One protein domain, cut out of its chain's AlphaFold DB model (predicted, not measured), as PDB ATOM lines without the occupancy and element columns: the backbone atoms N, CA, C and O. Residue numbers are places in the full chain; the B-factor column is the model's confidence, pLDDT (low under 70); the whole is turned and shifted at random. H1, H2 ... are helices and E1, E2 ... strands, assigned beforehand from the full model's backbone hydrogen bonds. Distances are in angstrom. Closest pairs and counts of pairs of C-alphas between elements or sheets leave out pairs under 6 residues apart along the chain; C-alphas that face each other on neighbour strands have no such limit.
ATOM      1  N   ILE A  30     142.628 155.218 168.476       95.12
ATOM      2  CA  ILE A  30     143.502 156.021 169.336       95.12
ATOM      3  C   ILE A  30     142.684 156.614 170.476       95.12
ATOM      4  O   ILE A  30     141.495 156.898 170.311       95.12
ATOM      5  N   TYR A  31     143.338 156.833 171.612       94.25
ATOM      6  CA  TYR A  31     142.724 157.347 172.831       94.25
ATOM      7  C   TYR A  31     143.407 158.642 173.247       94.25
ATOM      8  O   TYR A  31     144.610 158.812 173.066       94.25
ATOM      9  N   THR A  32     142.639 159.573 173.796       93.56
ATOM     10  CA  THR A  32     143.186 160.812 174.347       93.56
ATOM     11  C   THR A  32     142.245 161.390 175.394       93.56
ATOM     12  O   THR A  32     141.108 160.940 175.555       93.56
ATOM     13  N   LEU A  33     142.727 162.402 176.102       94.06
ATOM     14  CA  LEU A  33     141.969 163.127 177.106       94.06
ATOM     15  C   LEU A  33     141.778 164.563 176.629       94.06
ATOM     16  O   LEU A  33     142.738 165.220 176.218       94.06
ATOM     17  N   PHE A  34     140.541 165.047 176.701       94.88
ATOM     18  CA  PHE A  34     140.215 166.439 176.421       94.88
ATOM     19  C   PHE A  34     139.689 167.130 177.676       94.88
ATOM     20  O   PHE A  34     138.923 166.555 178.449       94.88
ATOM     21  N   SER A  35     140.073 168.390 177.846       93.38
ATOM     22  CA  SER A  35     139.517 169.304 178.839       93.38
ATOM     23  C   SER A  35     138.978 170.546 178.136       93.38
ATOM     24  O   SER A  35     139.527 170.985 177.127       93.38
ATOM     25  N   TYR A  36     137.889 171.107 178.648       93.12
ATOM     26  CA  TYR A  36     137.261 172.307 178.090       93.12
ATOM     27  C   TYR A  36     136.748 173.225 179.209       93.12
ATOM     28  O   TYR A  36     135.537 173.368 179.403       93.12
ATOM     29  N   PRO A  37     137.664 173.821 179.999       91.62
ATOM     30  CA  PRO A  37     137.295 174.676 181.119       91.62
ATOM     31  C   PRO A  37     136.629 175.961 180.625       91.62
ATOM     32  O   PRO A  37     136.992 176.496 179.583       91.62
ATOM     33  N   SER A  38     135.696 176.503 181.402       92.56
ATOM     34  CA  SER A  38     135.141 177.830 181.125       92.56
ATOM     35  C   SER A  38     136.148 178.911 181.525       92.56
ATOM     36  O   SER A  38     136.525 179.001 182.695       92.56
ATOM     37  N   ILE A  39     136.591 179.731 180.569       93.12
ATOM     38  CA  ILE A  39     137.507 180.856 180.797       93.12
ATOM     39  C   ILE A  39     136.887 182.171 180.330       93.12
ATOM     40  O   ILE A  39     136.294 182.257 179.257       93.12
ATOM     41  N   LYS A  40     137.062 183.233 181.120       94.81
ATOM     42  CA  LYS A  40     136.596 184.574 180.753       94.81
ATOM     43  C   LYS A  40     137.540 185.207 179.730       94.81
ATOM     44  O   LYS A  40     138.698 185.489 180.042       94.81
ATOM     45  N   ILE A  41     137.035 185.496 178.533       93.38
ATOM     46  CA  ILE A  41     137.799 186.141 177.463       93.38
ATOM     47  C   ILE A  41     137.551 187.648 177.508       93.38
ATOM     48  O   ILE A  41     136.494 188.137 177.113       93.38
ATOM     49  N   LYS A  42     138.552 188.405 177.976       93.44
ATOM     50  CA  LYS A  42     138.437 189.860 178.188       93.44
ATOM     51  C   LYS A  42     137.981 190.615 176.938       93.44
ATOM     52  O   LYS A  42     137.117 191.476 177.042       93.44
ATOM     53  N   SER A  43     138.529 190.277 175.771       92.56
ATOM     54  CA  SER A  43     138.208 190.948 174.505       92.56
ATOM     55  C   SER A  43     136.794 190.669 173.990       92.56
ATOM     56  O   SER A  43     136.305 191.427 173.164       92.56
ATOM     57  N   LEU A  44     136.147 189.596 174.457       91.31
ATOM     58  CA  LEU A  44     134.786 189.213 174.061       91.31
ATOM     59  C   LEU A  44     133.748 189.527 175.146       91.31
ATOM     60  O   LEU A  44     132.559 189.344 174.917       91.31
ATOM     61  N   ASN A  45     134.197 189.991 176.317       91.06
ATOM     62  CA  ASN A  45     133.374 190.263 177.496       91.06
ATOM     63  C   ASN A  45     132.450 189.097 177.915       91.06
ATOM     64  O   ASN A  45     131.396 189.319 178.503       91.06
ATOM     65  N   ASP A  46     132.856 187.859 177.639       94.56
ATOM     66  CA  ASP A  46     132.076 186.660 177.949       94.56
ATOM     67  C   ASP A  46     133.000 185.457 178.209       94.56
ATOM     68  O   ASP A  46     134.220 185.528 177.998       94.56
ATOM     69  N   SER A  47     132.435 184.365 178.715       94.19
ATOM     70  CA  SER A  47     133.141 183.121 179.001       94.19
ATOM     71  C   SER A  47     133.036 182.133 177.846       94.19
ATOM     72  O   SER A  47     131.965 181.897 177.296       94.19
ATOM     73  N   TYR A  48     134.165 181.516 177.514       95.62
ATOM     74  CA  TYR A  48     134.271 180.514 176.463       95.62
ATOM     75  C   TYR A  48     135.056 179.297 176.952       95.62
ATOM     76  O   TYR A  48     135.898 179.391 177.839       95.62
ATOM     77  N   ALA A  49     134.794 178.153 176.338       94.12
ATOM     78  CA  ALA A  49     135.467 176.887 176.531       94.12
ATOM     79  C   ALA A  49     136.456 176.641 175.374       94.12
ATOM     80  O   ALA A  49     136.022 176.260 174.281       94.12
ATOM     81  N   PRO A  50     137.770 176.879 175.552       94.38
ATOM     82  CA  PRO A  50     138.788 176.318 174.672       94.38
ATOM     83  C   PRO A  50     138.790 174.795 174.781       94.38
ATOM     84  O   PRO A  50     138.372 174.244 175.794       94.38
ATOM     85  N   ILE A  51     139.328 174.117 173.773       95.56
ATOM     86  CA  ILE A  51     139.601 172.680 173.863       95.56
ATOM     87  C   ILE A  51     141.089 172.481 174.132       95.56
ATOM     88  O   ILE A  51     141.930 172.930 173.357       95.56
ATOM     89  N   LEU A  52     141.398 171.781 175.217       95.19
ATOM     90  CA  LEU A  52     142.737 171.355 175.599       95.19
ATOM     91  C   LEU A  52     142.850 169.845 175.380       95.19
ATOM     92  O   LEU A  52     142.033 169.090 175.903       95.19
ATOM     93  N   LYS A  53     143.846 169.398 174.616       94.94
ATOM     94  CA  LYS A  53     144.149 167.983 174.366       94.94
ATOM     95  C   LYS A  53     145.377 167.579 175.174       94.94
ATOM     96  O   LYS A  53     146.395 168.261 175.102       94.94
ATOM     97  N   LEU A  54     145.315 166.467 175.898       91.88
ATOM     98  CA  LEU A  54     146.495 165.892 176.540       91.88
ATOM     99  C   LEU A  54     147.477 165.371 175.475       91.88
ATOM    100  O   LEU A  54     147.086 164.592 174.603       91.88
ATOM    101  N   VAL A  55     148.744 165.783 175.564       89.75
ATOM    102  CA  VAL A  55     149.821 165.356 174.644       89.75
ATOM    103  C   VAL A  55     150.918 164.546 175.330       89.75
ATOM    104  O   VAL A  55     151.553 163.710 174.701       89.75
ATOM    105  N   SER A  56     151.118 164.741 176.631       85.56
ATOM    106  CA  SER A  56     151.940 163.876 177.479       85.56
ATOM    107  C   SER A  56     151.452 163.977 178.920       85.56
ATOM    108  O   SER A  56     150.631 164.844 179.226       85.56
ATOM    109  N   TYR A  57     151.994 163.165 179.831       81.44
ATOM    110  CA  TYR A  57     151.726 163.323 181.264       81.44
ATOM    111  C   TYR A  57     151.870 164.793 181.690       81.44
ATOM    112  O   TYR A  57     152.901 165.424 181.448       81.44
ATOM    113  N   SER A  58     150.790 165.336 182.258       77.31
ATOM    114  CA  SER A  58     150.666 166.718 182.738       77.31
ATOM    115  C   SER A  58     150.871 167.837 181.701       77.31
ATOM    116  O   SER A  58     150.999 168.996 182.096       77.31
ATOM    117  N   LYS A  59     150.876 167.546 180.390       88.06
ATOM    118  CA  LYS A  59     150.992 168.563 179.330       88.06
ATOM    119  C   LYS A  59     149.780 168.549 178.409       88.06
ATOM    120  O   LYS A  59     149.411 167.506 177.867       88.06
ATOM    121  N   PHE A  60     149.212 169.732 178.200       91.56
ATOM    122  CA  PHE A  60     148.060 169.948 177.337       91.56
ATOM    123  C   PHE A  60     148.382 170.965 176.251       91.56
ATOM    124  O   PHE A  60     148.925 172.027 176.551       91.56
ATOM    125  N   ASP A  61     147.945 170.668 175.034       94.81
ATOM    126  CA  ASP A  61     147.955 171.607 173.919       94.81
ATOM    127  C   ASP A  61     146.557 172.170 173.684       94.81
ATOM    128  O   ASP A  61     145.550 171.465 173.793       94.81
ATOM    129  N   ILE A  62     146.490 173.448 173.315       95.38
ATOM    130  CA  ILE A  62     145.243 174.063 172.872       95.38
ATOM    131  C   ILE A  62     144.945 173.652 171.430       95.38
ATOM    132  O   ILE A  62     145.794 173.750 170.544       95.38
ATOM    133  N   VAL A  63     143.721 173.200 171.173       95.31
ATOM    134  CA  VAL A  63     143.278 172.878 169.818       95.31
ATOM    135  C   VAL A  63     143.155 174.168 169.016       95.31
ATOM    136  O   VAL A  63     142.492 175.126 169.431       95.31
ATOM    137  N   THR A  64     143.783 174.175 167.843       95.44
ATOM    138  CA  THR A  64     143.767 175.309 166.921       95.44
ATOM    139  C   THR A  64     143.197 174.921 165.559       95.44
ATOM    140  O   THR A  64     143.333 173.784 165.112       95.44
ATOM    141  N   GLU A  65     142.572 175.883 164.885       94.25
ATOM    142  CA  GLU A  65     142.220 175.819 163.467       94.25
ATOM    143  C   GLU A  65     142.767 177.074 162.781       94.25
ATOM    144  O   GLU A  65     142.582 178.191 163.267       94.25
ATOM    145  N   ASN A  66     143.476 176.902 161.661       93.81
ATOM    146  CA  ASN A  66     144.101 178.004 160.914       93.81
ATOM    147  C   ASN A  66     144.988 178.913 161.795       93.81
ATOM    148  O   ASN A  66     144.967 180.138 161.665       93.81
ATOM    149  N   GLY A  67     145.730 178.315 162.734       93.25
ATOM    150  CA  GLY A  67     146.620 179.028 163.657       93.25
ATOM    151  C   GLY A  67     145.917 179.795 164.784       93.25
ATOM    152  O   GLY A  67     146.576 180.535 165.510       93.25
ATOM    153  N   LYS A  68     144.597 179.642 164.955       94.31
ATOM    154  CA  LYS A  68     143.817 180.299 166.016       94.31
ATOM    155  C   LYS A  68     143.229 179.274 166.976       94.31
ATOM    156  O   LYS A  68     142.794 178.212 166.544       94.31
ATOM    157  N   ALA A  69     143.182 179.605 168.265       94.25
ATOM    158  CA  ALA A  69     142.515 178.780 169.269       94.25
ATOM    159  C   ALA A  69     141.015 178.665 168.976       94.25
ATOM    160  O   ALA A  69     140.351 179.672 168.715       94.25
ATOM    161  N   VAL A  70     140.486 177.445 169.050       94.06
ATOM    162  CA  VAL A  70     139.050 177.205 168.883       94.06
ATOM    163  C   VAL A  70     138.360 177.380 170.232       94.06
ATOM    164  O   VAL A  70     138.727 176.727 171.208       94.06
ATOM    165  N   LEU A  71     137.374 178.276 170.287       94.88
ATOM    166  CA  LEU A  71     136.642 178.644 171.498       94.88
ATOM    167  C   LEU A  71     135.146 178.389 171.303       94.88
ATOM    168  O   LEU A  71     134.585 178.750 170.271       94.88
ATOM    169  N   PHE A  72     134.494 177.821 172.313       95.56
ATOM    170  CA  PHE A  72     133.064 177.510 172.288       95.56
ATOM    171  C   PHE A  72     132.322 178.237 173.402       95.56
ATOM    172  O   PHE A  72     132.868 178.445 174.472       95.56
ATOM    173  N   ASN A  73     131.060 178.596 173.203       94.19
ATOM    174  CA  ASN A  73     130.255 179.246 174.249       94.19
ATOM    175  C   ASN A  73     129.859 178.301 175.407       94.19
ATOM    176  O   ASN A  73     129.256 178.730 176.384       94.19
ATOM    177  N   SER A  74     130.146 177.001 175.297       92.62
ATOM    178  CA  SER A  74     129.873 176.002 176.330       92.62
ATOM    179  C   SER A  74     130.731 174.750 176.134       92.62
ATOM    180  O   SER A  74     131.165 174.447 175.019       92.62
ATOM    181  N   GLY A  75     130.907 173.967 177.203       89.62
ATOM    182  CA  GLY A  75     131.529 172.642 177.109       89.62
ATOM    183  C   GLY A  75     130.739 171.674 176.218       89.62
ATOM    184  O   GLY A  75     131.329 170.863 175.515       89.62
ATOM    185  N   VAL A  76     129.407 171.799 176.160       91.88
ATOM    186  CA  VAL A  76     128.558 170.988 175.263       91.88
ATOM    187  C   VAL A  76     128.865 171.284 173.792       91.88
ATOM    188  O   VAL A  76     128.994 170.364 172.990       91.88
ATOM    189  N   ALA A  77     129.052 172.554 173.428       95.25
ATOM    190  CA  ALA A  77     129.439 172.920 172.067       95.25
ATOM    191  C   ALA A  77     130.842 172.396 171.702       95.25
ATOM    192  O   ALA A  77     131.037 171.902 170.590       95.25
ATOM    193  N   ALA A  78     131.786 172.405 172.651       94.44
ATOM    194  CA  ALA A  78     133.096 171.777 172.471       94.44
ATOM    195  C   ALA A  78     132.986 170.256 172.236       94.44
ATOM    196  O   ALA A  78     133.626 169.727 171.325       94.44
ATOM    197  N   LYS A  79     132.124 169.556 172.990       93.00
ATOM    198  CA  LYS A  79     131.834 168.125 172.779       93.00
ATOM    199  C   LYS A  79     131.279 167.858 171.379       93.00
ATOM    200  O   LYS A  79     131.793 166.989 170.682       93.00
ATOM    201  N   ASN A  80     130.289 168.640 170.945       95.31
ATOM    202  CA  ASN A  80     129.695 168.507 169.611       95.31
ATOM    203  C   ASN A  80     130.745 168.668 168.504       95.31
ATOM    204  O   ASN A  80     130.755 167.911 167.534       95.31
ATOM    205  N   TYR A  81     131.663 169.624 168.665       96.38
ATOM    206  CA  TYR A  81     132.778 169.803 167.742       96.38
ATOM    207  C   TYR A  81     133.726 168.595 167.728       96.38
ATOM    208  O   TYR A  81     134.109 168.135 166.654       96.38
ATOM    209  N   LEU A  82     134.075 168.036 168.889       96.06
ATOM    210  CA  LEU A  82     134.902 166.826 168.965       96.06
ATOM    211  C   LEU A  82     134.233 165.641 168.254       96.06
ATOM    212  O   LEU A  82     134.890 164.964 167.459       96.06
ATOM    213  N   SER A  83     132.926 165.449 168.448       95.38
ATOM    214  CA  SER A  83     132.146 164.436 167.728       95.38
ATOM    215  C   SER A  83     132.159 164.653 166.219       95.38
ATOM    216  O   SER A  83     132.395 163.706 165.471       95.38
ATOM    217  N   LEU A  84     132.025 165.900 165.754       96.75
ATOM    218  CA  LEU A  84     132.160 166.238 164.334       96.75
ATOM    219  C   LEU A  84     133.555 165.896 163.777       96.75
ATOM    220  O   LEU A  84     133.685 165.513 162.618       96.75
ATOM    221  N   LYS A  85     134.609 165.994 164.598       96.06
ATOM    222  CA  LYS A  85     135.986 165.605 164.232       96.06
ATOM    223  C   LYS A  85     136.262 164.096 164.352       96.06
ATOM    224  O   LYS A  85     137.407 163.672 164.139       96.06
ATOM    225  N   GLY A  86     135.241 163.294 164.657       95.88
ATOM    226  CA  GLY A  86     135.312 161.836 164.761       95.88
ATOM    227  C   GLY A  86     135.762 161.316 166.128       95.88
ATOM    228  O   GLY A  86     136.221 160.180 166.210       95.88
ATOM    229  N   TRP A  87     135.683 162.136 167.180       96.69
ATOM    230  CA  TRP A  87     135.963 161.703 168.549       96.69
ATOM    231  C   TRP A  87     134.689 161.248 169.263       96.69
ATOM    232  O   TRP A  87     133.691 161.963 169.327       96.69
ATOM    233  N   GLU A  88     134.758 160.076 169.872       94.88
ATOM    234  CA  GLU A  88     133.702 159.482 170.683       94.88
ATOM    235  C   GLU A  88     134.065 159.622 172.160       94.88
ATOM    236  O   GLU A  88     135.140 159.185 172.577       94.88
ATOM    237  N   CYS A  89     133.184 160.237 172.952       93.50
ATOM    238  CA  CYS A  89     133.371 160.358 174.396       93.50
ATOM    239  C   CYS A  89     133.109 159.003 175.065       93.50
ATOM    240  O   CYS A  89     132.064 158.397 174.835       93.50
ATOM    241  N   LEU A  90     134.046 158.539 175.890       90.50
ATOM    242  CA  LEU A  90     133.954 157.269 176.618       90.50
ATOM    243  C   LEU A  90     133.424 157.458 178.034       90.50
ATOM    244  O   LEU A  90     132.568 156.701 178.480       90.50
ATOM    245  N   ASN A  91     133.950 158.464 178.730       84.62
ATOM    246  CA  ASN A  91     133.547 158.805 180.084       84.62
ATOM    247  C   ASN A  91     133.550 160.323 180.244       84.62
ATOM    248  O   ASN A  91     134.512 160.989 179.847       84.62
ATOM    249  N   GLU A  92     132.474 160.849 180.820       76.19
ATOM    250  CA  GLU A  92     132.375 162.259 181.176       76.19
ATOM    251  C   GLU A  92     132.857 162.440 182.610       76.19
ATOM    252  O   GLU A  92     132.159 162.098 183.563       76.19
ATOM    253  N   GLU A  93     134.050 163.005 182.767       75.31
ATOM    254  CA  GLU A  93     134.567 163.392 184.080       75.31
ATOM    255  C   GLU A  93     134.607 164.913 184.193       75.31
ATOM    256  O   GLU A  93     134.647 165.642 183.199       75.31
ATOM    257  N   THR A  94     134.596 165.405 185.430       70.56
ATOM    258  CA  THR A  94     134.401 166.827 185.745       70.56
ATOM    259  C   THR A  94     135.485 167.743 185.168       70.56
ATOM    260  O   THR A  94     135.215 168.913 184.912       70.56
ATOM    261  N   LEU A  95     136.706 167.236 184.964       75.75
ATOM    262  CA  LEU A  95     137.857 168.038 184.526       75.75
ATOM    263  C   LEU A  95     138.485 167.540 183.223       75.75
ATOM    264  O   LEU A  95     138.907 168.354 182.398       75.75
ATOM    265  N   LEU A  96     138.543 166.223 183.036       88.06
ATOM    266  CA  LEU A  96     139.159 165.564 181.891       88.06
ATOM    267  C   LEU A  96     138.227 164.469 181.395       88.06
ATOM    268  O   LEU A  96     137.907 163.551 182.129       88.06
ATOM    269  N   SER A  97     137.792 164.534 180.149       91.94
ATOM    270  CA  SER A  97     136.960 163.482 179.568       91.94
ATOM    271  C   SER A  97     137.795 162.602 178.646       91.94
ATOM    272  O   SER A  97     138.608 163.103 177.863       91.94
ATOM    273  N   SER A  98     137.597 161.289 178.750       93.88
ATOM    274  CA  SER A  98     138.271 160.297 177.908       93.88
ATOM    275  C   SER A  98     137.563 160.181 176.567       93.88
ATOM    276  O   SER A  98     136.345 160.016 176.526       93.88
ATOM    277  N   TYR A  99     138.322 160.216 175.474       95.69
ATOM    278  CA  TYR A  99     137.804 160.046 174.121       95.69
ATOM    279  C   TYR A  99     138.586 158.990 173.356       95.69
ATOM    280  O   TYR A  99     139.778 158.781 173.588       95.69
ATOM    281  N   ARG A 100     137.921 158.390 172.369       95.56
ATOM    282  CA  ARG A 100     138.565 157.584 171.333       95.56
ATOM    283  C   ARG A 100     138.225 158.090 169.942       95.56
ATOM    284  O   ARG A 100     137.191 158.721 169.744       95.56
ATOM    285  N   LYS A 101     139.068 157.776 168.968       96.00
ATOM    286  CA  LYS A 101     138.801 158.016 167.549       96.00
ATOM    287  C   LYS A 101     139.194 156.788 166.751       96.00
ATOM    288  O   LYS A 101     140.297 156.273 166.929       96.00
ATOM    289  N   LYS A 102     138.285 156.320 165.894       95.31
ATOM    290  CA  LYS A 102     138.554 155.207 164.977       95.31
ATOM    291  C   LYS A 102     139.605 155.645 163.955       95.31
ATOM    292  O   LYS A 102     139.496 156.735 163.392       95.31
ATOM    293  N   VAL A 103     140.610 154.807 163.742       95.12
ATOM    294  CA  VAL A 103     141.751 155.051 162.851       95.12
ATOM    295  C   VAL A 103     142.102 153.791 162.061       95.12
ATOM    296  O   VAL A 103     141.588 152.701 162.322       95.12
ATOM    297  N   THR A 104     142.991 153.937 161.087       95.19
ATOM    298  CA  THR A 104     143.631 152.805 160.407       95.19
ATOM    299  C   THR A 104     144.666 152.119 161.307       95.19
ATOM    300  O   THR A 104     145.110 152.672 162.318       95.19
ATOM    301  N   LYS A 105     145.079 150.901 160.939       94.81
ATOM    302  CA  LYS A 105     146.128 150.175 161.669       94.81
ATOM    303  C   LYS A 105     147.455 150.930 161.617       94.81
ATOM    304  O   LYS A 105     148.169 151.000 162.610       94.81
ATOM    305  N   GLU A 106     147.769 151.506 160.465       95.94
ATOM    306  CA  GLU A 106     149.000 152.240 160.185       95.94
ATOM    307  C   GLU A 106     149.083 153.515 161.032       95.94
ATOM    308  O   GLU A 106     150.128 153.818 161.606       95.94
ATOM    309  N   GLU A 107     147.967 154.236 161.165       95.00
ATOM    310  CA  GLU A 107     147.868 155.391 162.059       95.00
ATOM    311  C   GLU A 107     148.043 155.000 163.523       95.00
ATOM    312  O   GLU A 107     148.750 155.705 164.241       95.00
ATOM    313  N   LEU A 108     147.448 153.882 163.956       95.62
ATOM    314  CA  LEU A 108     147.628 153.384 165.317       95.62
ATOM    315  C   LEU A 108     149.090 153.014 165.588       95.62
ATOM    316  O   LEU A 108     149.634 153.431 166.605       95.62
ATOM    317  N   ILE A 109     149.737 152.274 164.681       95.69
ATOM    318  CA  ILE A 109     151.160 151.918 164.805       95.69
ATOM    319  C   ILE A 109     152.004 153.186 164.925       95.69
ATOM    320  O   ILE A 109     152.832 153.289 165.824       95.69
ATOM    321  N   ARG A 110     151.764 154.181 164.065       95.12
ATOM    322  CA  ARG A 110     152.485 155.455 164.118       95.12
ATOM    323  C   ARG A 110     152.265 156.192 165.440       95.12
ATOM    324  O   ARG A 110     153.224 156.720 165.987       95.12
ATOM    325  N   GLU A 111     151.036 156.234 165.952       93.81
ATOM    326  CA  GLU A 111     150.741 156.873 167.242       93.81
ATOM    327  C   GLU A 111     151.460 156.167 168.401       93.81
ATOM    328  O   GLU A 111     152.028 156.829 169.268       93.81
ATOM    329  N   VAL A 112     151.486 154.828 168.386       92.81
ATOM    330  CA  VAL A 112     152.215 154.020 169.373       92.81
ATOM    331  C   VAL A 112     153.710 154.316 169.306       92.81
ATOM    332  O   VAL A 112     154.300 154.641 170.330       92.81
ATOM    333  N   GLU A 113     154.324 154.260 168.124       94.56
ATOM    334  CA  GLU A 113     155.763 154.508 167.978       94.56
ATOM    335  C   GLU A 113     156.155 155.951 168.325       94.56
ATOM    336  O   GLU A 113     157.200 156.161 168.932       94.56
ATOM    337  N   ASN A 114     155.309 156.943 168.022       90.31
ATOM    338  CA  ASN A 114     155.559 158.345 168.378       90.31
ATOM    339  C   ASN A 114     155.567 158.592 169.897       90.31
ATOM    340  O   ASN A 114     156.246 159.506 170.364       90.31
ATOM    341  N   CYS A 115     154.786 157.819 170.657       86.88
ATOM    342  CA  CYS A 115     154.620 157.998 172.101       86.88
ATOM    343  C   CYS A 115     155.447 157.010 172.942       86.88
ATOM    344  O   CYS A 115     155.521 157.159 174.164       86.88
ATOM    345  N   LYS A 116     156.041 155.986 172.322       89.50
ATOM    346  CA  LYS A 116     156.784 154.923 173.006       89.50
ATOM    347  C   LYS A 116     158.219 155.362 173.294       89.50
ATOM    348  O   LYS A 116     158.937 155.818 172.409       89.50
TER     349      LYS A 116
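AT A GLANCE: This is residues 30 to 116 of the 152 residues of an uncharacterized protein of Prevotella intermedia (UniProt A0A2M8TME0). A strongly twisted sheet of five strands has helix H1 packed over one face, while a small pair of strands, E2 and E3, extends the model at one end of its long axis and helix H2 lies at the other end, only grazing the sheet. E3 runs on into E4 of the sheet, and the unnamed residues 63 to 74 link E5 to H1. The printed part has 87 residues, with named elements in the order E1, E2, E3, E4, E5, H1, E6, E7, H2; the sheet runs E5, E4, E1, E7, E6, all antiparallel, and the class is mixed, helices and strands. The whole is compact, with a radius of gyration of the C-alphas of 13.9 A, yet elongated in outline, 44 by 24 by 24 A.

HOW THE PARTS SIT: E1, residues 30 to 35, is an inner strand with staggered pairing. Its residues 30 to 34 pair with E7, residues 97 to 103, antiparallel at 147 degrees, with N 32 and O 99 3.0 A apart. Its residues 34 to 35 pair with E4, residues 52 to 56, antiparallel at 127 degrees, with N 35 and O 52 2.8 A apart. E2, residues 39 to 41, and E3, residues 46 to 50, meet only at a point, where C-alphas 40 and 47 face each other at 4.1 A. E3 runs on into E4 at 34 degrees. E4 and E5, residues 59 to 62, form a hairpin, with N 53 and O 61 2.8 A apart. H1, residues 75 to 84, is on the sheet at a height of 9.2 A, over E7 and along the strands, at 4 degrees to E7 on the local plane; this gives two layers, a sheet with a helix on one face. The closest C-alphas of E3 and H1 are those of Ala 49 and Gly 75, 5.8 A apart. E6, residues 87 to 91, and E7 form a hairpin, with N 88 and O 100 2.8 A apart. H2, residues 105 to 115, only grazes the sheet; Leu 108 and Ile 30 of E1 have their C-alphas 6.3 A apart. H1 and H2 are apart. In both helices every O i to N i+4 pair is within hydrogen-bond range.

IN THESE COORDINATES: E1 begins at C-alpha 30, (143.502, 156.021, 169.336), and is 16.8 A long. E2 measures 6.3 A, E3 12.8 A, E4 12.0 A and E5 10.2 A. H1 begins at C-alpha 75, (131.529, 172.642, 177.109), and is 14.3 A long. E6 measures 12.1 A and E7 19.3 A. H2, 15.6 A long, ends at C-alpha 115, (154.620, 157.998, 172.101).

THE WHOLE: The two C-alphas farthest apart are those of Asn 45 and Lys 105, 44.9 A. The printed part has no cut. The link from E5 to H1, 12 residues, is long; the other links are tight. Mean pLDDT of the printed part is 92.4, and no printed residue is under 70.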